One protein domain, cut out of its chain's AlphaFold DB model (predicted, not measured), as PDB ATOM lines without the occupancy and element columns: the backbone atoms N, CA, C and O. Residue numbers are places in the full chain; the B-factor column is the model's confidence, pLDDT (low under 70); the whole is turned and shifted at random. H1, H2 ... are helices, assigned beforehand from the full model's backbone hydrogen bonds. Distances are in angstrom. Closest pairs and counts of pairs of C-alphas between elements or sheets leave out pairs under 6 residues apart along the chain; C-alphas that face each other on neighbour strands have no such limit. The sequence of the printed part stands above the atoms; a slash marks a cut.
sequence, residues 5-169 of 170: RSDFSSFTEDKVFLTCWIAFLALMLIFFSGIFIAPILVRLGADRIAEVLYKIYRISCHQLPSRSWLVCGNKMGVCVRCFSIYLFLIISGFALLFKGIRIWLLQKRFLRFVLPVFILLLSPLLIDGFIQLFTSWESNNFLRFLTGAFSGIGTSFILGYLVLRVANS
ATOM      1  N   ARG A   5      79.519 108.116 140.271       60.56
ATOM      2  CA  ARG A   5      80.867 107.757 140.734       60.56
ATOM      3  C   ARG A   5      81.787 108.970 140.864       60.56
ATOM      4  O   ARG A   5      82.484 109.064 141.866       60.56
ATOM      5  N   SER A   6      81.764 109.891 139.896       62.75
ATOM      6  CA  SER A   6      82.584 111.111 139.961       62.75
ATOM      7  C   SER A   6      82.080 112.099 141.010       62.75
ATOM      8  O   SER A   6      82.864 112.819 141.621       62.75
ATOM      9  N   ASP A   7      80.764 112.145 141.222       63.88
ATOM     10  CA  ASP A   7      80.178 113.043 142.219       63.88
ATOM     11  C   ASP A   7      80.487 112.550 143.646       63.88
ATOM     12  O   ASP A   7      80.899 113.323 144.508       63.88
ATOM     13  N   PHE A   8      80.433 111.231 143.873       66.31
ATOM     14  CA  PHE A   8      80.784 110.626 145.161       66.31
ATOM     15  C   PHE A   8      82.282 110.719 145.508       66.31
ATOM     16  O   PHE A   8      82.619 110.960 146.672       66.31
ATOM     17  N   SER A   9      83.188 110.557 144.530       68.25
ATOM     18  CA  SER A   9      84.636 110.698 144.768       68.25
ATOM     19  C   SER A   9      84.995 112.139 145.135       68.25
ATOM     20  O   SER A   9      85.565 112.375 146.200       68.25
ATOM     21  N   SER A  10      84.507 113.112 144.355       71.94
ATOM     22  CA  SER A  10      84.746 114.537 144.614       71.94
ATOM     23  C   SER A  10      84.198 114.998 145.970       71.94
ATOM     24  O   SER A  10      84.826 115.792 146.669       71.94
ATOM     25  N   PHE A  11      83.055 114.454 146.399       75.62
ATOM     26  CA  PHE A  11      82.487 114.716 147.718       75.62
ATOM     27  C   PHE A  11      83.339 114.152 148.864       75.62
ATOM     28  O   PHE A  11      83.432 114.764 149.931       75.62
ATOM     29  N   THR A  12      83.959 112.991 148.661       79.12
ATOM     30  CA  THR A  12      84.813 112.345 149.665       79.12
ATOM     31  C   THR A  12      86.153 113.074 149.793       79.12
ATOM     32  O   THR A  12      86.569 113.386 150.911       79.12
ATOM     33  N   GLU A  13      86.776 113.436 148.669       80.38
ATOM     34  CA  GLU A  13      88.005 114.244 148.608       80.38
ATOM     35  C   GLU A  13      87.817 115.607 149.302       80.38
ATOM     36  O   GLU A  13      88.626 116.007 150.147       80.38
ATOM     37  N   ASP A  14      86.688 116.278 149.039       84.81
ATOM     38  CA  ASP A  14      86.320 117.548 149.672       84.81
ATOM     39  C   ASP A  14      86.235 117.434 151.205       84.81
ATOM     40  O   ASP A  14      86.693 118.326 151.927       84.81
ATOM     41  N   LYS A  15      85.660 116.344 151.726       89.25
ATOM     42  CA  LYS A  15      85.535 116.112 153.174       89.25
ATOM     43  C   LYS A  15      86.874 115.852 153.846       89.25
ATOM     44  O   LYS A  15      87.104 116.371 154.941       89.25
ATOM     45  N   VAL A  16      87.745 115.065 153.215       90.19
ATOM     46  CA  VAL A  16      89.088 114.785 153.742       90.19
ATOM     47  C   VAL A  16      89.883 116.081 153.832       90.19
ATOM     48  O   VAL A  16      90.412 116.393 154.901       90.19
ATOM     49  N   PHE A  17      89.884 116.887 152.762       92.62
ATOM     50  CA  PHE A  17      90.517 118.204 152.783       92.62
ATOM     51  C   PHE A  17      89.976 119.066 153.926       92.62
ATOM     52  O   PHE A  17      90.755 119.559 154.738       92.62
ATOM     53  N   LEU A  18      88.651 119.232 154.015       94.88
ATOM     54  CA  LEU A  18      88.031 120.092 155.027       94.88
ATOM     55  C   LEU A  18      88.365 119.638 156.446       94.88
ATOM     56  O   LEU A  18      88.672 120.473 157.288       94.88
ATOM     57  N   THR A  19      88.352 118.332 156.707       94.31
ATOM     58  CA  THR A  19      88.658 117.786 158.035       94.31
ATOM     59  C   THR A  19      90.097 118.105 158.437       94.31
ATOM     60  O   THR A  19      90.329 118.685 159.499       94.31
ATOM     61  N   CYS A  20      91.063 117.802 157.566       94.44
ATOM     62  CA  CYS A  20      92.473 118.101 157.805       94.44
ATOM     63  C   CYS A  20      92.726 119.609 157.928       94.44
ATOM     64  O   CYS A  20      93.481 120.048 158.793       94.44
ATOM     65  N   TRP A  21      92.072 120.415 157.087       96.69
ATOM     66  CA  TRP A  21      92.249 121.862 157.065       96.69
ATOM     67  C   TRP A  21      91.659 122.542 158.304       96.69
ATOM     68  O   TRP A  21      92.292 123.419 158.886       96.69
ATOM     69  N   ILE A  22      90.481 122.109 158.761       97.62
ATOM     70  CA  ILE A  22      89.873 122.595 160.007       97.62
ATOM     71  C   ILE A  22      90.744 122.211 161.203       97.62
ATOM     72  O   ILE A  22      90.998 123.061 162.056       97.62
ATOM     73  N   ALA A  23      91.246 120.973 161.256       97.25
ATOM     74  CA  ALA A  23      92.162 120.549 162.313       97.25
ATOM     75  C   ALA A  23      93.443 121.401 162.325       97.25
ATOM     76  O   ALA A  23      93.858 121.881 163.379       97.25
ATOM     77  N   PHE A  24      94.024 121.664 161.153       97.44
ATOM     78  CA  PHE A  24      95.173 122.555 161.006       97.44
ATOM     79  C   PHE A  24      94.878 123.978 161.504       97.44
ATOM     80  O   PHE A  24      95.638 124.511 162.311       97.44
ATOM     81  N   LEU A  25      93.761 124.585 161.088       98.19
ATOM     82  CA  LEU A  25      93.369 125.924 161.542       98.19
ATOM     83  C   LEU A  25      93.099 125.968 163.050       98.19
ATOM     84  O   LEU A  25      93.488 126.933 163.703       98.19
ATOM     85  N   ALA A  26      92.486 124.929 163.620       98.31
ATOM     86  CA  ALA A  26      92.255 124.831 165.059       98.31
ATOM     87  C   ALA A  26      93.577 124.777 165.838       98.31
ATOM     88  O   ALA A  26      93.761 125.534 166.791       98.31
ATOM     89  N   LEU A  27      94.533 123.955 165.394       97.75
ATOM     90  CA  LEU A  27      95.877 123.904 165.977       97.75
ATOM     91  C   LEU A  27      96.596 125.252 165.853       97.75
ATOM     92  O   LEU A  27      97.208 125.715 166.816       97.75
ATOM     93  N   MET A  28      96.475 125.917 164.703       97.69
ATOM     94  CA  MET A  28      97.042 127.246 164.487       97.69
ATOM     95  C   MET A  28      96.402 128.311 165.380       97.69
ATOM     96  O   MET A  28      97.119 129.173 165.875       97.69
ATOM     97  N   LEU A  29      95.094 128.257 165.634       98.31
ATOM     98  CA  LEU A  29      94.406 129.165 166.558       98.31
ATOM     99  C   LEU A  29      94.849 128.949 168.006       98.31
ATOM    100  O   LEU A  29      95.095 129.924 168.717       98.31
ATOM    101  N   ILE A  30      95.012 127.694 168.432       97.94
ATOM    102  CA  ILE A  30      95.557 127.363 169.756       97.94
ATOM    103  C   ILE A  30      96.978 127.921 169.872       97.94
ATOM    104  O   ILE A  30      97.274 128.682 170.795       97.94
ATOM    105  N   PHE A  31      97.833 127.638 168.887       96.81
ATOM    106  CA  PHE A  31      99.190 128.171 168.830       96.81
ATOM    107  C   PHE A  31      99.215 129.706 168.779       96.81
ATOM    108  O   PHE A  31     100.077 130.322 169.394       96.81
ATOM    109  N   PHE A  32      98.273 130.353 168.095       98.00
ATOM    110  CA  PHE A  32      98.186 131.809 168.018       98.00
ATOM    111  C   PHE A  32      97.736 132.431 169.343       98.00
ATOM    112  O   PHE A  32      98.309 133.428 169.776       98.00
ATOM    113  N   SER A  33      96.772 131.820 170.038       98.00
ATOM    114  CA  SER A  33      96.325 132.290 171.357       98.00
ATOM    115  C   SER A  33      97.464 132.299 172.383       98.00
ATOM    116  O   SER A  33      97.606 133.254 173.151       98.00
ATOM    117  N   GLY A  34      98.356 131.303 172.324       97.19
ATOM    118  CA  GLY A  34      99.518 131.211 173.204       97.19
ATOM    119  C   GLY A  34     100.484 132.403 173.104       97.19
ATOM    120  O   GLY A  34     101.176 132.707 174.077       97.19
ATOM    121  N   ILE A  35     100.486 133.139 171.978       97.81
ATOM    122  CA  ILE A  35     101.318 134.338 171.768       97.81
ATOM    123  C   ILE A  35     100.966 135.424 172.789       97.81
ATOM    124  O   ILE A  35     101.857 136.140 173.255       97.81
ATOM    125  N   PHE A  36      99.684 135.525 173.149       98.00
ATOM    126  CA  PHE A  36      99.165 136.457 174.149       98.00
ATOM    127  C   PHE A  36      99.130 135.843 175.547       98.00
ATOM    128  O   PHE A  36      99.376 136.542 176.526       98.00
ATOM    129  N   ILE A  37      98.881 134.535 175.659       97.88
ATOM    130  CA  ILE A  37      98.882 133.849 176.958       97.88
ATOM    131  C   ILE A  37     100.271 133.918 177.604       97.88
ATOM    132  O   ILE A  37     100.357 134.170 178.802       97.88
ATOM    133  N   ALA A  38     101.359 133.778 176.838       97.06
ATOM    134  CA  ALA A  38     102.723 133.839 177.373       97.06
ATOM    135  C   ALA A  38     103.016 135.117 178.200       97.06
ATOM    136  O   ALA A  38     103.375 134.982 179.371       97.06
ATOM    137  N   PRO A  39     102.836 136.350 177.681       97.62
ATOM    138  CA  PRO A  39     103.025 137.567 178.477       97.62
ATOM    139  C   PRO A  39     101.986 137.761 179.590       97.62
ATOM    140  O   PRO A  39     102.307 138.365 180.616       97.62
ATOM    141  N   ILE A  40     100.759 137.254 179.424       98.06
ATOM    142  CA  ILE A  40      99.727 137.305 180.472       98.06
ATOM    143  C   ILE A  40     100.123 136.419 181.660       98.06
ATOM    144  O   ILE A  40     100.002 136.848 182.803       98.06
ATOM    145  N   LEU A  41     100.663 135.222 181.418       98.06
ATOM    146  CA  LEU A  41     101.141 134.334 182.481       98.06
ATOM    147  C   LEU A  41     102.284 134.960 183.285       98.06
ATOM    148  O   LEU A  41     102.272 134.849 184.507       98.06
ATOM    149  N   VAL A  42     103.208 135.676 182.631       97.06
ATOM    150  CA  VAL A  42     104.243 136.465 183.334       97.06
ATOM    151  C   VAL A  42     103.591 137.519 184.227       97.06
ATOM    152  O   VAL A  42     103.934 137.655 185.397       97.06
ATOM    153  N   ARG A  43     102.591 138.247 183.712       97.31
ATOM    154  CA  ARG A  43     101.868 139.253 184.504       97.31
ATOM    155  C   ARG A  43     101.160 138.650 185.726       97.31
ATOM    156  O   ARG A  43     101.043 139.338 186.737       97.31
ATOM    157  N   LEU A  44     100.698 137.407 185.632       97.69
ATOM    158  CA  LEU A  44     100.030 136.673 186.712       97.69
ATOM    159  C   LEU A  44     101.006 135.965 187.674       97.69
ATOM    160  O   LEU A  44     100.550 135.340 188.627       97.69
ATOM    161  N   GLY A  45     102.323 136.039 187.444       97.00
ATOM    162  CA  GLY A  45     103.342 135.371 188.266       97.00
ATOM    163  C   GLY A  45     103.508 133.869 187.987       97.00
ATOM    164  O   GLY A  45     104.157 133.158 188.750       97.00
ATOM    165  N   ALA A  46     102.939 133.355 186.893       97.44
ATOM    166  CA  ALA A  46     103.050 131.957 186.476       97.44
ATOM    167  C   ALA A  46     104.299 131.716 185.600       97.44
ATOM    168  O   ALA A  46     104.217 131.137 184.510       97.44
ATOM    169  N   ASP A  47     105.468 132.155 186.075       95.31
ATOM    170  CA  ASP A  47     106.693 132.281 185.270       95.31
ATOM    171  C   ASP A  47     107.167 130.963 184.648       95.31
ATOM    172  O   ASP A  47     107.561 130.934 183.484       95.31
ATOM    173  N   ARG A  48     107.062 129.843 185.377       97.25
ATOM    174  CA  ARG A  48     107.461 128.516 184.866       97.25
ATOM    175  C   ARG A  48     106.649 128.104 183.637       97.25
ATOM    176  O   ARG A  48     107.199 127.561 182.683       97.25
ATOM    177  N   ILE A  49     105.342 128.369 183.651       97.19
ATOM    178  CA  ILE A  49     104.445 128.026 182.538       97.19
ATOM    179  C   ILE A  49     104.700 128.977 181.365       97.19
ATOM    180  O   ILE A  49     104.788 128.542 180.215       97.19
ATOM    181  N   ALA A  50     104.892 130.268 181.654       97.25
ATOM    182  CA  ALA A  50     105.262 131.251 180.644       97.25
ATOM    183  C   ALA A  50     106.578 130.873 179.944       97.25
ATOM    184  O   ALA A  50     106.655 130.918 178.718       97.25
ATOM    185  N   GLU A  51     107.598 130.448 180.695       96.75
ATOM    186  CA  GLU A  51     108.895 130.035 180.154       96.75
ATOM    187  C   GLU A  51     108.766 128.842 179.199       96.75
ATOM    188  O   GLU A  51     109.392 128.840 178.137       96.75
ATOM    189  N   VAL A  52     107.924 127.854 179.527       97.62
ATOM    190  CA  VAL A  52     107.630 126.726 178.628       97.62
ATOM    191  C   VAL A  52     107.023 127.222 177.316       97.62
ATOM    192  O   VAL A  52     107.505 126.841 176.247       97.62
ATOM    193  N   LEU A  53     106.036 128.124 177.367       96.94
ATOM    194  CA  LEU A  53     105.466 128.718 176.153       96.94
ATOM    195  C   LEU A  53     106.522 129.486 175.347       96.94
ATOM    196  O   LEU A  53     106.643 129.279 174.139       96.94
ATOM    197  N   TYR A  54     107.338 130.324 175.994       97.50
ATOM    198  CA  TYR A  54     108.421 131.030 175.306       97.50
ATOM    199  C   TYR A  54     109.431 130.063 174.674       97.50
ATOM    200  O   TYR A  54     109.889 130.329 173.564       97.50
ATOM    201  N   LYS A  55     109.764 128.937 175.317       97.06
ATOM    202  CA  LYS A  55     110.654 127.912 174.746       97.06
ATOM    203  C   LYS A  55     110.065 127.276 173.488       97.06
ATOM    204  O   LYS A  55     110.791 127.142 172.508       97.06
ATOM    205  N   ILE A  56     108.770 126.960 173.481       96.50
ATOM    206  CA  ILE A  56     108.079 126.429 172.293       96.50
ATOM    207  C   ILE A  56     108.178 127.423 171.130       96.50
ATOM    208  O   ILE A  56     108.611 127.064 170.037       96.50
ATOM    209  N   TYR A  57     107.860 128.697 171.366       97.12
ATOM    210  CA  TYR A  57     107.961 129.730 170.331       97.12
ATOM    211  C   TYR A  57     109.395 130.019 169.882       97.12
ATOM    212  O   TYR A  57     109.592 130.507 168.768       97.12
ATOM    213  N   ARG A  58     110.406 129.709 170.704       95.88
ATOM    214  CA  ARG A  58     111.814 129.911 170.343       95.88
ATOM    215  C   ARG A  58     112.246 129.056 169.149       95.88
ATOM    216  O   ARG A  58     113.156 129.449 168.429       95.88
ATOM    217  N   ILE A  59     111.560 127.937 168.905       94.50
ATOM    218  CA  ILE A  59     111.816 127.050 167.759       94.50
ATOM    219  C   ILE A  59     111.615 127.795 166.431       94.50
ATOM    220  O   ILE A  59     112.356 127.566 165.480       94.50
ATOM    221  N   SER A  60     110.639 128.707 166.362       91.31
ATOM    222  CA  SER A  60     110.313 129.458 165.143       91.31
ATOM    223  C   SER A  60     110.606 130.959 165.231       91.31
ATOM    224  O   SER A  60     110.491 131.668 164.229       91.31
ATOM    225  N   CYS A  61     110.966 131.481 166.407       95.38
ATOM    226  CA  CYS A  61     111.127 132.911 166.637       95.38
ATOM    227  C   CYS A  61     112.272 133.238 167.606       95.38
ATOM    228  O   CYS A  61     112.370 132.688 168.691       95.38
ATOM    229  N   HIS A  62     113.068 134.257 167.285       92.44
ATOM    230  CA  HIS A  62     114.148 134.734 168.158       92.44
ATOM    231  C   HIS A  62     113.659 135.539 169.379       92.44
ATOM    232  O   HIS A  62     114.419 135.768 170.313       92.44
ATOM    233  N   GLN A  63     112.397 135.992 169.378       92.56
ATOM    234  CA  GLN A  63     111.760 136.700 170.504       92.56
ATOM    235  C   GLN A  63     112.504 137.958 170.989       92.56
ATOM    236  O   GLN A  63     112.504 138.266 172.185       92.56
ATOM    237  N   LEU A  64     113.135 138.701 170.079       93.19
ATOM    238  CA  LEU A  64     113.833 139.943 170.413       93.19
ATOM    239  C   LEU A  64     112.841 141.001 170.942       93.19
ATOM    240  O   LEU A  64     111.883 141.312 170.226       93.19
ATOM    241  N   PRO A  65     113.058 141.577 172.147       93.88
ATOM    242  CA  PRO A  65     112.143 142.558 172.734       93.88
ATOM    243  C   PRO A  65     111.902 143.777 171.838       93.88
ATOM    244  O   PRO A  65     110.765 144.200 171.678       93.88
ATOM    245  N   SER A  66     112.945 144.275 171.165       93.81
ATOM    246  CA  SER A  66     112.861 145.420 170.243       93.81
ATOM    247  C   SER A  66     111.979 145.175 169.013       93.81
ATOM    248  O   SER A  66     111.515 146.121 168.376       93.81
ATOM    249  N   ARG A  67     111.728 143.907 168.667       94.56
ATOM    250  CA  ARG A  67     110.948 143.487 167.492       94.56
ATOM    251  C   ARG A  67     109.568 142.940 167.861       94.56
ATOM    252  O   ARG A  67     108.897 142.369 166.999       94.56
ATOM    253  N   SER A  68     109.166 143.027 169.126       96.69
ATOM    254  CA  SER A  68     107.895 142.510 169.635       96.69
ATOM    255  C   SER A  68     107.051 143.647 170.205       96.69
ATOM    256  O   SER A  68     107.583 144.621 170.732       96.69
ATOM    257  N   TRP A  69     105.732 143.533 170.085       96.12
ATOM    258  CA  TRP A  69     104.823 144.398 170.834       96.12
ATOM    259  C   TRP A  69     104.688 143.912 172.275       96.12
ATOM    260  O   TRP A  69     104.945 142.745 172.584       96.12
ATOM    261  N   LEU A  70     104.294 144.829 173.155       96.94
ATOM    262  CA  LEU A  70     104.111 144.553 174.572       96.94
ATOM    263  C   LEU A  70     102.637 144.273 174.872       96.94
ATOM    264  O   LEU A  70     101.752 145.011 174.450       96.94
ATOM    265  N   VAL A  71     102.393 143.226 175.650       96.62
ATOM    266  CA  VAL A  71     101.097 142.838 176.204       96.62
ATOM    267  C   VAL A  71     101.273 142.781 177.717       96.62
ATOM    268  O   VAL A  71     102.148 142.079 178.219       96.62
ATOM    269  N   CYS A  72     100.491 143.569 178.456       94.50
ATOM    270  CA  CYS A  72     100.624 143.690 179.916       94.50
ATOM    271  C   CYS A  72     102.056 144.039 180.388       94.50
ATOM    272  O   CYS A  72     102.499 143.555 181.426       94.50
ATOM    273  N   GLY A  73     102.789 144.844 179.609       94.75
ATOM    274  CA  GLY A  73     104.178 145.228 179.898       94.75
ATOM    275  C   GLY A  73     105.238 144.186 179.518       94.75
ATOM    276  O   GLY A  73     106.425 144.475 179.617       94.75
ATOM    277  N   ASN A  74     104.838 143.008 179.031       96.69
ATOM    278  CA  ASN A  74     105.734 141.922 178.632       96.69
ATOM    279  C   ASN A  74     105.708 141.720 177.113       96.69
ATOM    280  O   ASN A  74     104.672 141.899 176.480       96.69
ATOM    281  N   LYS A  75     106.830 141.327 176.503       96.88
ATOM    282  CA  LYS A  75     106.874 141.021 175.061       96.88
ATOM    283  C   LYS A  75     105.921 139.875 174.710       96.88
ATOM    284  O   LYS A  75     105.776 138.941 175.488       96.88
ATOM    285  N   MET A  76     105.312 139.902 173.529       97.56
ATOM    286  CA  MET A  76     104.542 138.753 173.039       97.56
ATOM    287  C   MET A  76     105.405 137.486 172.938       97.56
ATOM    288  O   MET A  76     106.632 137.555 172.811       97.56
ATOM    289  N   GLY A  77     104.751 136.318 172.900       96.88
ATOM    290  CA  GLY A  77     105.411 135.023 172.695       96.88
ATOM    291  C   GLY A  77     106.270 134.956 171.423       96.88
ATOM    292  O   GLY A  77     107.215 134.175 171.360       96.88
ATOM    293  N   VAL A  78     106.003 135.812 170.431       98.12
ATOM    294  CA  VAL A  78     106.786 135.957 169.195       98.12
ATOM    295  C   VAL A  78     107.012 137.435 168.830       98.12
ATOM    296  O   VAL A  78     106.452 138.345 169.441       98.12
ATOM    297  N   CYS A  79     107.851 137.702 167.825       96.88
ATOM    298  CA  CYS A  79     108.037 139.042 167.262       96.88
ATOM    299  C   CYS A  79     106.870 139.446 166.339       96.88
ATOM    300  O   CYS A  79     106.106 138.596 165.878       96.88
ATOM    301  N   VAL A  80     106.776 140.736 166.002       97.69
ATOM    302  CA  VAL A  80     105.718 141.298 165.138       97.69
ATOM    303  C   VAL A  80     105.665 140.610 163.765       97.69
ATOM    304  O   VAL A  80     104.581 140.402 163.220       97.69
ATOM    305  N   ARG A  81     106.814 140.188 163.217       96.25
ATOM    306  CA  ARG A  81     106.868 139.452 161.941       96.25
ATOM    307  C   ARG A  81     106.162 138.103 162.040       96.25
ATOM    308  O   ARG A  81     105.232 137.853 161.284       96.25
ATOM    309  N   CYS A  82     106.588 137.255 162.974       96.88
ATOM    310  CA  CYS A  82     106.008 135.927 163.177       96.88
ATOM    311  C   CYS A  82     104.524 136.022 163.544       96.88
ATOM    312  O   CYS A  82     103.718 135.281 162.993       96.88
ATOM    313  N   PHE A  83     104.159 136.983 164.401       98.19
ATOM    314  CA  PHE A  83     102.766 137.294 164.714       98.19
ATOM    315  C   PHE A  83     101.938 137.509 163.440       98.19
ATOM    316  O   PHE A  83     100.896 136.882 163.266       98.19
ATOM    317  N   SER A  84     102.439 138.337 162.523       98.06
ATOM    318  CA  SER A  84     101.744 138.665 161.275       98.06
ATOM    319  C   SER A  84     101.657 137.466 160.334       98.06
ATOM    320  O   SER A  84     100.594 137.210 159.782       98.06
ATOM    321  N   ILE A  85     102.725 136.673 160.197       97.81
ATOM    322  CA  ILE A  85     102.688 135.443 159.386       97.81
ATOM    323  C   ILE A  85     101.567 134.523 159.869       97.81
ATOM    324  O   ILE A  85     100.746 134.091 159.064       97.81
ATOM    325  N   TYR A  86     101.497 134.255 161.177       98.06
ATOM    326  CA  TYR A  86     100.474 133.374 161.736       98.06
ATOM    327  C   TYR A  86      99.069 133.961 161.611       98.06
ATOM    328  O   TYR A  86      98.157 133.256 161.184       98.06
ATOM    329  N   LEU A  87      98.898 135.251 161.915       98.50
ATOM    330  CA  LEU A  87      97.613 135.939 161.805       98.50
ATOM    331  C   LEU A  87      97.057 135.856 160.380       98.50
ATOM    332  O   LEU A  87      95.923 135.430 160.170       98.50
ATOM    333  N   PHE A  88      97.861 136.237 159.391       98.38
ATOM    334  CA  PHE A  88      97.412 136.281 158.006       98.38
ATOM    335  C   PHE A  88      97.313 134.893 157.371       98.38
ATOM    336  O   PHE A  88      96.451 134.703 156.513       98.38
ATOM    337  N   LEU A  89      98.099 133.910 157.823       98.06
ATOM    338  CA  LEU A  89      97.904 132.505 157.458       98.06
ATOM    339  C   LEU A  89      96.536 132.004 157.925       98.06
ATOM    340  O   LEU A  89      95.818 131.396 157.137       98.06
ATOM    341  N   ILE A  90      96.150 132.296 159.171       98.50
ATOM    342  CA  ILE A  90      94.843 131.910 159.719       98.50
ATOM    343  C   ILE A  90      93.717 132.603 158.944       98.50
ATOM    344  O   ILE A  90      92.829 131.924 158.434       98.50
ATOM    345  N   ILE A  91      93.774 133.934 158.790       98.31
ATOM    346  CA  ILE A  91      92.732 134.717 158.097       98.31
ATOM    347  C   ILE A  91      92.539 134.229 156.657       98.31
ATOM    348  O   ILE A  91      91.420 133.929 156.246       98.31
ATOM    349  N   SER A  92      93.621 134.118 155.885       97.00
ATOM    350  CA  SER A  92      93.539 133.620 154.505       97.00
ATOM    351  C   SER A  92      93.192 132.131 154.444       97.00
ATOM    352  O   SER A  92      92.504 131.697 153.525       97.00
ATOM    353  N   GLY A  93      93.589 131.347 155.447       97.31
ATOM    354  CA  GLY A  93      93.267 129.927 155.551       97.31
ATOM    355  C   GLY A  93      91.779 129.668 155.774       97.31
ATOM    356  O   GLY A  93      91.248 128.710 155.216       97.31
ATOM    357  N   PHE A  94      91.071 130.546 156.490       98.12
ATOM    358  CA  PHE A  94      89.607 130.492 156.583       98.12
ATOM    359  C   PHE A  94      88.924 130.656 155.220       98.12
ATOM    360  O   PHE A  94      87.888 130.036 154.975       98.12
ATOM    361  N   ALA A  95      89.520 131.416 154.295       96.38
ATOM    362  CA  ALA A  95      88.997 131.558 152.937       96.38
ATOM    363  C   ALA A  95      88.961 130.206 152.188       96.38
ATOM    364  O   ALA A  95      88.098 129.970 151.345       96.38
ATOM    365  N   LEU A  96      89.836 129.262 152.539       95.19
ATOM    366  CA  LEU A  96      89.874 127.928 151.934       95.19
ATOM    367  C   LEU A  96      88.762 126.991 152.426       95.19
ATOM    368  O   LEU A  96      88.574 125.926 151.844       95.19
ATOM    369  N   LEU A  97      87.970 127.374 153.434       95.56
ATOM    370  CA  LEU A  97      86.771 126.616 153.814       95.56
ATOM    371  C   LEU A  97      85.656 126.747 152.764       95.56
ATOM    372  O   LEU A  97      84.835 125.843 152.592       95.56
ATOM    373  N   PHE A  98      85.649 127.842 152.002       95.12
ATOM    374  CA  PHE A  98      84.644 128.091 150.976       95.12
ATOM    375  C   PHE A  98      84.937 127.272 149.714       95.12
ATOM    376  O   PHE A  98      85.977 127.422 149.071       95.12
ATOM    377  N   LYS A  99      83.983 126.419 149.312       91.62
ATOM    378  CA  LYS A  99      84.119 125.532 148.139       91.62
ATOM    379  C   LYS A  99      84.481 126.291 146.854       91.62
ATOM    380  O   LYS A  99      85.327 125.828 146.099       91.62
ATOM    381  N   GLY A 100      83.900 127.475 146.636       91.81
ATOM    382  CA  GLY A 100      84.193 128.300 145.458       91.81
ATOM    383  C   GLY A 100      85.669 128.695 145.344       91.81
ATOM    384  O   GLY A 100      86.240 128.626 144.259       91.81
ATOM    385  N   ILE A 101      86.310 129.017 146.472       92.56
ATOM    386  CA  ILE A 101      87.734 129.372 146.513       92.56
ATOM    387  C   ILE A 101      88.590 128.141 146.193       92.56
ATOM    388  O   ILE A 101      89.496 128.228 145.367       92.56
ATOM    389  N   ARG A 102      88.259 126.974 146.758       91.62
ATOM    390  CA  ARG A 102      88.965 125.708 146.482       91.62
ATOM    391  C   ARG A 102      88.885 125.292 145.012       91.62
ATOM    392  O   ARG A 102      89.899 124.930 144.422       91.62
ATOM    393  N   ILE A 103      87.705 125.403 144.398       89.19
ATOM    394  CA  ILE A 103      87.523 125.127 142.963       89.19
ATOM    395  C   ILE A 103      88.354 126.102 142.124       89.19
ATOM    396  O   ILE A 103      89.021 125.682 141.179       89.19
ATOM    397  N   TRP A 104      88.351 127.391 142.474       89.88
ATOM    398  CA  TRP A 104      89.141 128.409 141.781       89.88
ATOM    399  C   TRP A 104      90.651 128.122 141.840       89.88
ATOM    400  O   TRP A 104      91.324 128.182 140.811       89.88
ATOM    401  N   LEU A 105      91.167 127.712 143.002       88.12
ATOM    402  CA  LEU A 105      92.564 127.300 143.210       88.12
ATOM    403  C   LEU A 105      93.011 126.133 142.322       88.12
ATOM    404  O   LEU A 105      94.177 126.042 141.941       88.12
ATOM    405  N   LEU A 106      92.095 125.229 141.984       86.12
ATOM    406  CA  LEU A 106      92.390 124.047 141.173       86.12
ATOM    407  C   LEU A 106      92.349 124.318 139.661       86.12
ATOM    408  O   LEU A 106      92.731 123.453 138.868       86.12
ATOM    409  N   GLN A 107      91.929 125.511 139.229       86.12
ATOM    410  CA  GLN A 107      91.883 125.859 137.809       86.12
ATOM    411  C   GLN A 107      93.295 125.948 137.207       86.12
ATOM    412  O   GLN A 107      94.200 126.558 137.774       86.12
ATOM    413  N   LYS A 108      93.494 125.444 135.978       78.50
ATOM    414  CA  LYS A 108      94.797 125.541 135.278       78.50
ATOM    415  C   LYS A 108      95.288 126.989 135.112       78.50
ATOM    416  O   LYS A 108      96.492 127.236 135.077       78.50
ATOM    417  N   ARG A 109      94.359 127.950 135.032       81.38
ATOM    418  CA  ARG A 109      94.663 129.388 134.997       81.38
ATOM    419  C   ARG A 109      95.300 129.868 136.305       81.38
ATOM    420  O   ARG A 109      96.246 130.650 136.248       81.38
ATOM    421  N   PHE A 110      94.823 129.379 137.450       78.69
ATOM    422  CA  PHE A 110      95.393 129.691 138.758       78.69
ATOM    423  C   PHE A 110      96.863 129.262 138.826       78.69
ATOM    424  O   PHE A 110      97.724 130.068 139.169       78.69
ATOM    425  N   LEU A 111      97.167 128.035 138.393       77.19
ATOM    426  CA  LEU A 111      98.537 127.511 138.377       77.19
ATOM    427  C   LEU A 111      99.491 128.375 137.538       77.19
ATOM    428  O   LEU A 111     100.610 128.647 137.961       77.19
ATOM    429  N   ARG A 112      99.054 128.811 136.349       80.25
ATOM    430  CA  ARG A 112      99.911 129.553 135.414       80.25
ATOM    431  C   ARG A 112     100.148 131.007 135.831       80.25
ATOM    432  O   ARG A 112     101.230 131.521 135.582       80.25
ATOM    433  N   PHE A 113      99.152 131.667 136.425       83.81
ATOM    434  CA  PHE A 113      99.202 133.119 136.647       83.81
ATOM    435  C   PHE A 113      99.163 133.547 138.113       83.81
ATOM    436  O   PHE A 113      99.705 134.593 138.443       83.81
ATOM    437  N   VAL A 114      98.535 132.770 138.996       81.56
ATOM    438  CA  VAL A 114      98.265 133.188 140.380       81.56
ATOM    439  C   VAL A 114      99.234 132.540 141.368       81.56
ATOM    440  O   VAL A 114      99.701 133.205 142.288       81.56
ATOM    441  N   LEU A 115      99.617 131.276 141.156       84.94
ATOM    442  CA  LEU A 115     100.627 130.624 141.995       84.94
ATOM    443  C   LEU A 115     101.966 131.399 142.035       84.94
ATOM    444  O   LEU A 115     102.483 131.590 143.138       84.94
ATOM    445  N   PRO A 116     102.503 131.929 140.911       88.44
ATOM    446  CA  PRO A 116     103.704 132.763 140.948       88.44
ATOM    447  C   PRO A 116     103.546 134.019 141.810       88.44
ATOM    448  O   PRO A 116     104.500 134.427 142.461       88.44
ATOM    449  N   VAL A 117     102.344 134.607 141.869       86.69
ATOM    450  CA  VAL A 117     102.062 135.773 142.721       86.69
ATOM    451  C   VAL A 117     102.174 135.395 144.195       86.69
ATOM    452  O   VAL A 117     102.834 136.101 144.950       86.69
ATOM    453  N   PHE A 118     101.607 134.261 144.617       87.19
ATOM    454  CA  PHE A 118     101.729 133.812 146.010       87.19
ATOM    455  C   PHE A 118     103.161 133.429 146.392       87.19
ATOM    456  O   PHE A 118     103.575 133.689 147.520       87.19
ATOM    457  N   ILE A 119     103.938 132.874 145.457       87.75
ATOM    458  CA  ILE A 119     105.377 132.644 145.657       87.75
ATOM    459  C   ILE A 119     106.101 133.987 145.804       87.75
ATOM    460  O   ILE A 119     106.908 134.162 146.716       87.75
ATOM    461  N   LEU A 120     105.772 134.966 144.959       90.38
ATOM    462  CA  LEU A 120     106.353 136.303 145.021       90.38
ATOM    463  C   LEU A 120     106.026 137.017 146.339       90.38
ATOM    464  O   LEU A 120     106.871 137.755 146.834       90.38
ATOM    465  N   LEU A 121     104.871 136.765 146.963       90.25
ATOM    466  CA  LEU A 121     104.524 137.323 148.280       90.25
ATOM    467  C   LEU A 121     105.425 136.833 149.428       90.25
ATOM    468  O   LEU A 121     105.490 137.493 150.466       90.25
ATOM    469  N   LEU A 122     106.148 135.723 149.254       91.12
ATOM    470  CA  LEU A 122     107.177 135.274 150.204       91.12
ATOM    471  C   LEU A 122     108.483 136.065 150.044       91.12
ATOM    472  O   LEU A 122     109.269 136.177 150.989       91.12
ATOM    473  N   SER A 123     108.718 136.631 148.857       90.31
ATOM    474  CA  SER A 123     109.988 137.278 148.525       90.31
ATOM    475  C   SER A 123     110.339 138.471 149.421       90.31
ATOM    476  O   SER A 123     111.492 138.520 149.839       90.31
ATOM    477  N   PRO A 124     109.422 139.377 149.838       88.75
ATOM    478  CA  PRO A 124     109.801 140.512 150.677       88.75
ATOM    479  C   PRO A 124     110.368 140.082 152.030       88.75
ATOM    480  O   PRO A 124     111.297 140.705 152.533       88.75
ATOM    481  N   LEU A 125     109.836 139.001 152.612       91.00
ATOM    482  CA  LEU A 125     110.338 138.460 153.873       91.00
ATOM    483  C   LEU A 125     111.713 137.816 153.699       91.00
ATOM    484  O   LEU A 125     112.584 138.024 154.543       91.00
ATOM    485  N   LEU A 126     111.903 137.044 152.624       89.81
ATOM    486  CA  LEU A 126     113.180 136.393 152.330       89.81
ATOM    487  C   LEU A 126     114.268 137.420 152.013       89.81
ATOM    488  O   LEU A 126     115.366 137.314 152.543       89.81
ATOM    489  N   ILE A 127     113.948 138.433 151.207       91.19
ATOM    490  CA  ILE A 127     114.863 139.517 150.841       91.19
ATOM    491  C   ILE A 127     115.238 140.332 152.076       91.19
ATOM    492  O   ILE A 127     116.420 140.544 152.318       91.19
ATOM    493  N   ASP A 128     114.265 140.755 152.887       89.12
ATOM    494  CA  ASP A 128     114.553 141.516 154.104       89.12
ATOM    495  C   ASP A 128     115.392 140.696 155.100       89.12
ATOM    496  O   ASP A 128     116.361 141.212 155.650       89.12
ATOM    497  N   GLY A 129     115.080 139.407 155.278       87.12
ATOM    498  CA  GLY A 129     115.895 138.502 156.089       87.12
ATOM    499  C   GLY A 129     117.314 138.334 155.543       87.12
ATOM    500  O   GLY A 129     118.265 138.383 156.312       87.12
ATOM    501  N   PHE A 130     117.466 138.194 154.226       90.31
ATOM    502  CA  PHE A 130     118.760 138.052 153.562       90.31
ATOM    503  C   PHE A 130     119.608 139.322 153.679       90.31
ATOM    504  O   PHE A 130     120.769 139.245 154.060       90.31
ATOM    505  N   ILE A 131     119.031 140.502 153.437       92.31
ATOM    506  CA  ILE A 131     119.723 141.793 153.591       92.31
ATOM    507  C   ILE A 131     120.218 141.976 155.032       92.31
ATOM    508  O   ILE A 131     121.346 142.424 155.234       92.31
ATOM    509  N   GLN A 132     119.426 141.575 156.031       90.69
ATOM    510  CA  GLN A 132     119.813 141.632 157.449       90.69
ATOM    511  C   GLN A 132     120.989 140.712 157.810       90.69
ATOM    512  O   GLN A 132     121.643 140.947 158.819       90.69
ATOM    513  N   LEU A 133     121.288 139.682 157.009       89.88
ATOM    514  CA  LEU A 133     122.463 138.827 157.233       89.88
ATOM    515  C   LEU A 133     123.773 139.504 156.814       89.88
ATOM    516  O   LEU A 133     124.821 139.186 157.370       89.88
ATOM    517  N   PHE A 134     123.724 140.418 155.841       92.81
ATOM    518  CA  PHE A 134     124.913 141.053 155.258       92.81
ATOM    519  C   PHE A 134     125.061 142.533 155.613       92.81
ATOM    520  O   PHE A 134     126.083 143.140 155.295       92.81
ATOM    521  N   THR A 135     124.056 143.139 156.245       93.44
ATOM    522  CA  THR A 135     124.030 144.574 156.543       93.44
ATOM    523  C   THR A 135     123.575 144.835 157.975       93.44
ATOM    524  O   THR A 135     122.943 143.994 158.604       93.44
ATOM    525  N   SER A 136     123.859 146.034 158.484       90.94
ATOM    526  CA  SER A 136     123.356 146.520 159.777       90.94
ATOM    527  C   SER A 136     121.921 147.058 159.714       90.94
ATOM    528  O   SER A 136     121.409 147.574 160.709       90.94
ATOM    529  N   TRP A 137     121.274 146.983 158.546       88.69
ATOM    530  CA  TRP A 137     119.887 147.397 158.382       88.69
ATOM    531  C   TRP A 137     118.972 146.549 159.263       88.69
ATOM    532  O   TRP A 137     119.117 145.337 159.338       88.69
ATOM    533  N   GLU A 138     117.970 147.171 159.873       89.44
ATOM    534  CA  GLU A 138     116.926 146.492 160.633       89.44
ATOM    535  C   GLU A 138     115.581 147.071 160.218       89.44
ATOM    536  O   GLU A 138     115.385 148.286 160.273       89.44
ATOM    537  N   SER A 139     114.614 146.226 159.843       91.44
ATOM    538  CA  SER A 139     113.275 146.750 159.551       91.44
ATOM    539  C   SER A 139     112.674 147.408 160.802       91.44
ATOM    540  O   SER A 139     113.039 147.110 161.937       91.44
ATOM    541  N   ASN A 140     111.697 148.291 160.639       94.25
ATOM    542  CA  ASN A 140     110.849 148.714 161.756       94.25
ATOM    543  C   ASN A 140     109.669 147.732 161.925       94.25
ATOM    544  O   ASN A 140     109.423 146.876 161.071       94.25
ATOM    545  N   ASN A 141     108.922 147.825 163.030       95.06
ATOM    546  CA  ASN A 141     107.818 146.893 163.295       95.06
ATOM    547  C   ASN A 141     106.699 146.953 162.243       95.06
ATOM    548  O   ASN A 141     106.077 145.928 161.979       95.06
ATOM    549  N   PHE A 142     106.500 148.098 161.587       95.62
ATOM    550  CA  PHE A 142     105.538 148.229 160.493       95.62
ATOM    551  C   PHE A 142     105.948 147.401 159.265       95.62
ATOM    552  O   PHE A 142     105.171 146.577 158.787       95.62
ATOM    553  N   LEU A 143     107.197 147.526 158.805       94.06
ATOM    554  CA  LEU A 143     107.728 146.710 157.706       94.06
ATOM    555  C   LEU A 143     107.738 145.217 158.058       94.06
ATOM    556  O   LEU A 143     107.419 144.375 157.215       94.06
ATOM    557  N   ARG A 144     108.053 144.867 159.313       95.38
ATOM    558  CA  ARG A 144     107.973 143.478 159.801       95.38
ATOM    559  C   ARG A 144     106.553 142.927 159.727       95.38
ATOM    560  O   ARG A 144     106.389 141.769 159.348       95.38
ATOM    561  N   PHE A 145     105.562 143.740 160.084       97.19
ATOM    562  CA  PHE A 145     104.156 143.368 159.995       97.19
ATOM    563  C   PHE A 145     103.739 143.143 158.540       97.19
ATOM    564  O   PHE A 145     103.217 142.084 158.207       97.19
ATOM    565  N   LEU A 146     104.052 144.097 157.657       96.69
ATOM    566  CA  LEU A 146     103.661 144.056 156.246       96.69
ATOM    567  C   LEU A 146     104.281 142.866 155.495       96.69
ATOM    568  O   LEU A 146     103.577 142.108 154.833       96.69
ATOM    569  N   THR A 147     105.592 142.661 155.640       95.44
ATOM    570  CA  THR A 147     106.289 141.518 155.020       95.44
ATOM    571  C   THR A 147     105.797 140.179 155.571       95.44
ATOM    572  O   THR A 147     105.614 139.226 154.810       95.44
ATOM    573  N   GLY A 148     105.513 140.114 156.877       96.69
ATOM    574  CA  GLY A 148     104.907 138.946 157.506       96.69
ATOM    575  C   GLY A 148     103.491 138.661 156.997       96.69
ATOM    576  O   GLY A 148     103.169 137.506 156.737       96.69
ATOM    577  N   ALA A 149     102.672 139.695 156.788       97.75
ATOM    578  CA  ALA A 149     101.317 139.568 156.260       97.75
ATOM    579  C   ALA A 149     101.302 138.947 154.859       97.75
ATOM    580  O   ALA A 149     100.612 137.954 154.627       97.75
ATOM    581  N   PHE A 150     102.120 139.479 153.944       96.69
ATOM    582  CA  PHE A 150     102.257 138.925 152.594       96.69
ATOM    583  C   PHE A 150     102.712 137.470 152.619       96.69
ATOM    584  O   PHE A 150     102.114 136.628 151.949       96.69
ATOM    585  N   SER A 151     103.701 137.155 153.456       96.06
ATOM    586  CA  SER A 151     104.181 135.782 153.576       96.06
ATOM    587  C   SER A 151     103.120 134.840 154.138       96.06
ATOM    588  O   SER A 151     102.931 133.762 153.589       96.06
ATOM    589  N   GLY A 152     102.368 135.252 155.163       97.50
ATOM    590  CA  GLY A 152     101.277 134.452 155.729       97.50
ATOM    591  C   GLY A 152     100.188 134.117 154.707       97.50
ATOM    592  O   GLY A 152      99.781 132.958 154.602       97.50
ATOM    593  N   ILE A 153      99.769 135.102 153.902       96.94
ATOM    594  CA  ILE A 153      98.807 134.896 152.805       96.94
ATOM    595  C   ILE A 153      99.386 133.932 151.764       96.94
ATOM    596  O   ILE A 153      98.740 132.943 151.414       96.94
ATOM    597  N   GLY A 154     100.610 134.192 151.291       95.44
ATOM    598  CA  GLY A 154     101.297 133.347 150.312       95.44
ATOM    599  C   GLY A 154     101.398 131.895 150.765       95.44
ATOM    600  O   GLY A 154     100.967 130.990 150.051       95.44
ATOM    601  N   THR A 155     101.890 131.669 151.984       95.38
ATOM    602  CA  THR A 155     102.027 130.335 152.574       95.38
ATOM    603  C   THR A 155     100.687 129.614 152.681       95.38
ATOM    604  O   THR A 155     100.617 128.443 152.318       95.38
ATOM    605  N   SER A 156      99.624 130.284 153.131       96.31
ATOM    606  CA  SER A 156      98.302 129.664 153.288       96.31
ATOM    607  C   SER A 156      97.732 129.152 151.965       96.31
ATOM    608  O   SER A 156      97.342 127.988 151.862       96.31
ATOM    609  N   PHE A 157      97.754 129.985 150.918       94.50
ATOM    610  CA  PHE A 157      97.243 129.603 149.600       94.50
ATOM    611  C   PHE A 157      98.105 128.534 148.920       94.50
ATOM    612  O   PHE A 157      97.554 127.615 148.314       94.50
ATOM    613  N   ILE A 158      99.436 128.610 149.038       93.69
ATOM    614  CA  ILE A 158     100.341 127.577 148.505       93.69
ATOM    615  C   ILE A 158     100.103 126.244 149.218       93.69
ATOM    616  O   ILE A 158      99.933 125.221 148.557       93.69
ATOM    617  N   LEU A 159     100.047 126.243 150.552       94.50
ATOM    618  CA  LEU A 159      99.811 125.033 151.334       94.50
ATOM    619  C   LEU A 159      98.443 124.426 151.007       94.50
ATOM    620  O   LEU A 159      98.356 123.237 150.710       94.50
ATOM    621  N   GLY A 160      97.390 125.247 150.986       93.44
ATOM    622  CA  GLY A 160      96.045 124.816 150.610       93.44
ATOM    623  C   GLY A 160      95.998 124.207 149.211       93.44
ATOM    624  O   GLY A 160      95.421 123.138 149.027       93.44
ATOM    625  N   TYR A 161      96.661 124.837 148.235       91.62
ATOM    626  CA  TYR A 161      96.796 124.299 146.883       91.62
ATOM    627  C   TYR A 161      97.469 122.922 146.881       91.62
ATOM    628  O   TYR A 161      96.934 121.990 146.284       91.62
ATOM    629  N   LEU A 162      98.613 122.770 147.555       90.81
ATOM    630  CA  LEU A 162      99.348 121.503 147.599       90.81
ATOM    631  C   LEU A 162      98.508 120.381 148.215       90.81
ATOM    632  O   LEU A 162      98.426 119.298 147.638       90.81
ATOM    633  N   VAL A 163      97.828 120.650 149.332       91.56
ATOM    634  CA  VAL A 163      96.964 119.661 149.992       91.56
ATOM    635  C   VAL A 163      95.781 119.285 149.095       91.56
ATOM    636  O   VAL A 163      95.507 118.099 148.931       91.56
ATOM    637  N   LEU A 164      95.120 120.257 148.453       90.12
ATOM    638  CA  LEU A 164      94.041 119.979 147.493       90.12
ATOM    639  C   LEU A 164      94.535 119.142 146.307       90.12
ATOM    640  O   LEU A 164      93.832 118.254 145.840       90.12
ATOM    641  N   ARG A 165      95.741 119.407 145.800       86.06
ATOM    642  CA  ARG A 165      96.304 118.659 144.668       86.06
ATOM    643  C   ARG A 165      96.634 117.217 145.022       86.06
ATOM    644  O   ARG A 165      96.393 116.360 144.184       86.06
ATOM    645  N   VAL A 166      97.161 116.972 146.221       85.06
ATOM    646  CA  VAL A 166      97.436 115.617 146.722       85.06
ATOM    647  C   VAL A 166      96.137 114.866 147.026       85.06
ATOM    648  O   VAL A 166      96.035 113.680 146.735       85.06
ATOM    649  N   ALA A 167      95.127 115.548 147.571       83.44
ATOM    650  CA  ALA A 167      93.825 114.938 147.839       83.44
ATOM    651  C   ALA A 167      93.124 114.481 146.548       83.44
ATOM    652  O   ALA A 167      92.573 113.389 146.526       83.44
ATOM    653  N   ASN A 168      93.219 115.277 145.477       76.69
ATOM    654  CA  ASN A 168      92.556 115.017 144.192       76.69
ATOM    655  C   ASN A 168      93.405 114.199 143.194       76.69
ATOM    656  O   ASN A 168      93.057 114.119 142.015       76.69
ATOM    657  N   SER A 169      94.582 113.703 143.596       70.69
ATOM    658  CA  SER A 169      95.430 112.855 142.742       70.69
ATOM    659  C   SER A 169      95.237 111.353 142.972       70.69
ATOM    660  O   SER A 169      95.877 110.568 142.275       70.69
TER     661      SER A 169
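What this domain is: This is residues 5 to 169 of the 170 residues of the protein "DUF2085 domain-containing protein" of bacterium (UniProt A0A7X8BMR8). The domain is a flat slab of helices: the long H1 lies along one long edge, H3 and H8 cross closely in the middle, and the short helices H5, H6 and H7 follow one another along the opposite edge. H2 folds back on the last part of H1, and residues 130 to 136 stick out. The printed part has 165 residues with eight named helices, H1 to H8 in order, and no named strand; the class is all helix. It is only just loose, close to compact, with a radius of gyration of the C-alphas of 18.5 A and spans of 59 by 38 by 20 A.

How they stand to each other: H1, residues 5 to 43, has a kink of 33 degrees near residue 36. With its residues 34 to 42 alone it touches H2, residues 47 to 58, opposite ways at a steep tilt of 48 degrees; their closest C-alphas, Ala 38 and Ala 50, are 4.9 A apart. H3, residues 80 to 95, touches H1 at residues 25 to 35 alone, opposite ways at a shallow tilt of 29 degrees, closest at C-alphas Leu 25 and Ile 90, 6.4 A. H4, residues 99 to 105, is close to H3 but not clearly touching, with C-alphas Ala 95 and Ile 101 closest at 6.9 A. H5, residues 108 to 113, touches no helix. H6, residues 115 to 120, and H7, residues 123 to 134, meet only through their link. H8, residues 141 to 167, is the hub and touches five helices. It touches H3 at a steep tilt of 38 degrees, the same way, with C-alphas Ile 85 and Gly 152 closest at 4.0 A. Its residues 163 to 167 alone touch H1, at residues 13 to 17, with C-alphas Glu 13 and Ala 167 closest at 5.9 A. H1, H3 and H8 form a bundle, three helices side by side. H8 touches H6 with residues 153 to 158 alone, closest at C-alphas Phe 118 and Gly 154, 4.3 A. Residues 123 to 125 of H7 alone touch H8, at residues 147 to 151, with C-alphas Leu 125 and Thr 147 closest at 5.2 A. H4 and H8 only just touch, with 3 pairs of C-alphas within 8 A, at residues 161 to 164 of H8 alone; C-alphas Leu 105 and Tyr 161 are closest, at 6.4 A. Every O i to N i+4 pair is within hydrogen-bond range in H2, H4, H5, H6 and H8, against 32 of 35 in H1, 11 of 12 in H3 and 7 of 8 in H7.

Where its parts are: H1 begins at C-alpha 5, (80.867, 107.757, 140.734), and measures 57.9 A from first to last C-alpha. H3 measures 22.9 A and H8 38.2 A, ending at C-alpha 167, (93.825, 114.938, 147.839).

The domain as a whole: The C-alphas of Arg 5 and Ser 136 are the two farthest apart, 60.6 A. The printed part has no cut. The link from H2 to H3, residues 59 to 79, is long, and in it residues 70 to 71 pair with 74 to 75, antiparallel. The mean pLDDT of the printed part is 92.2; residues 5 to 9 are under 70.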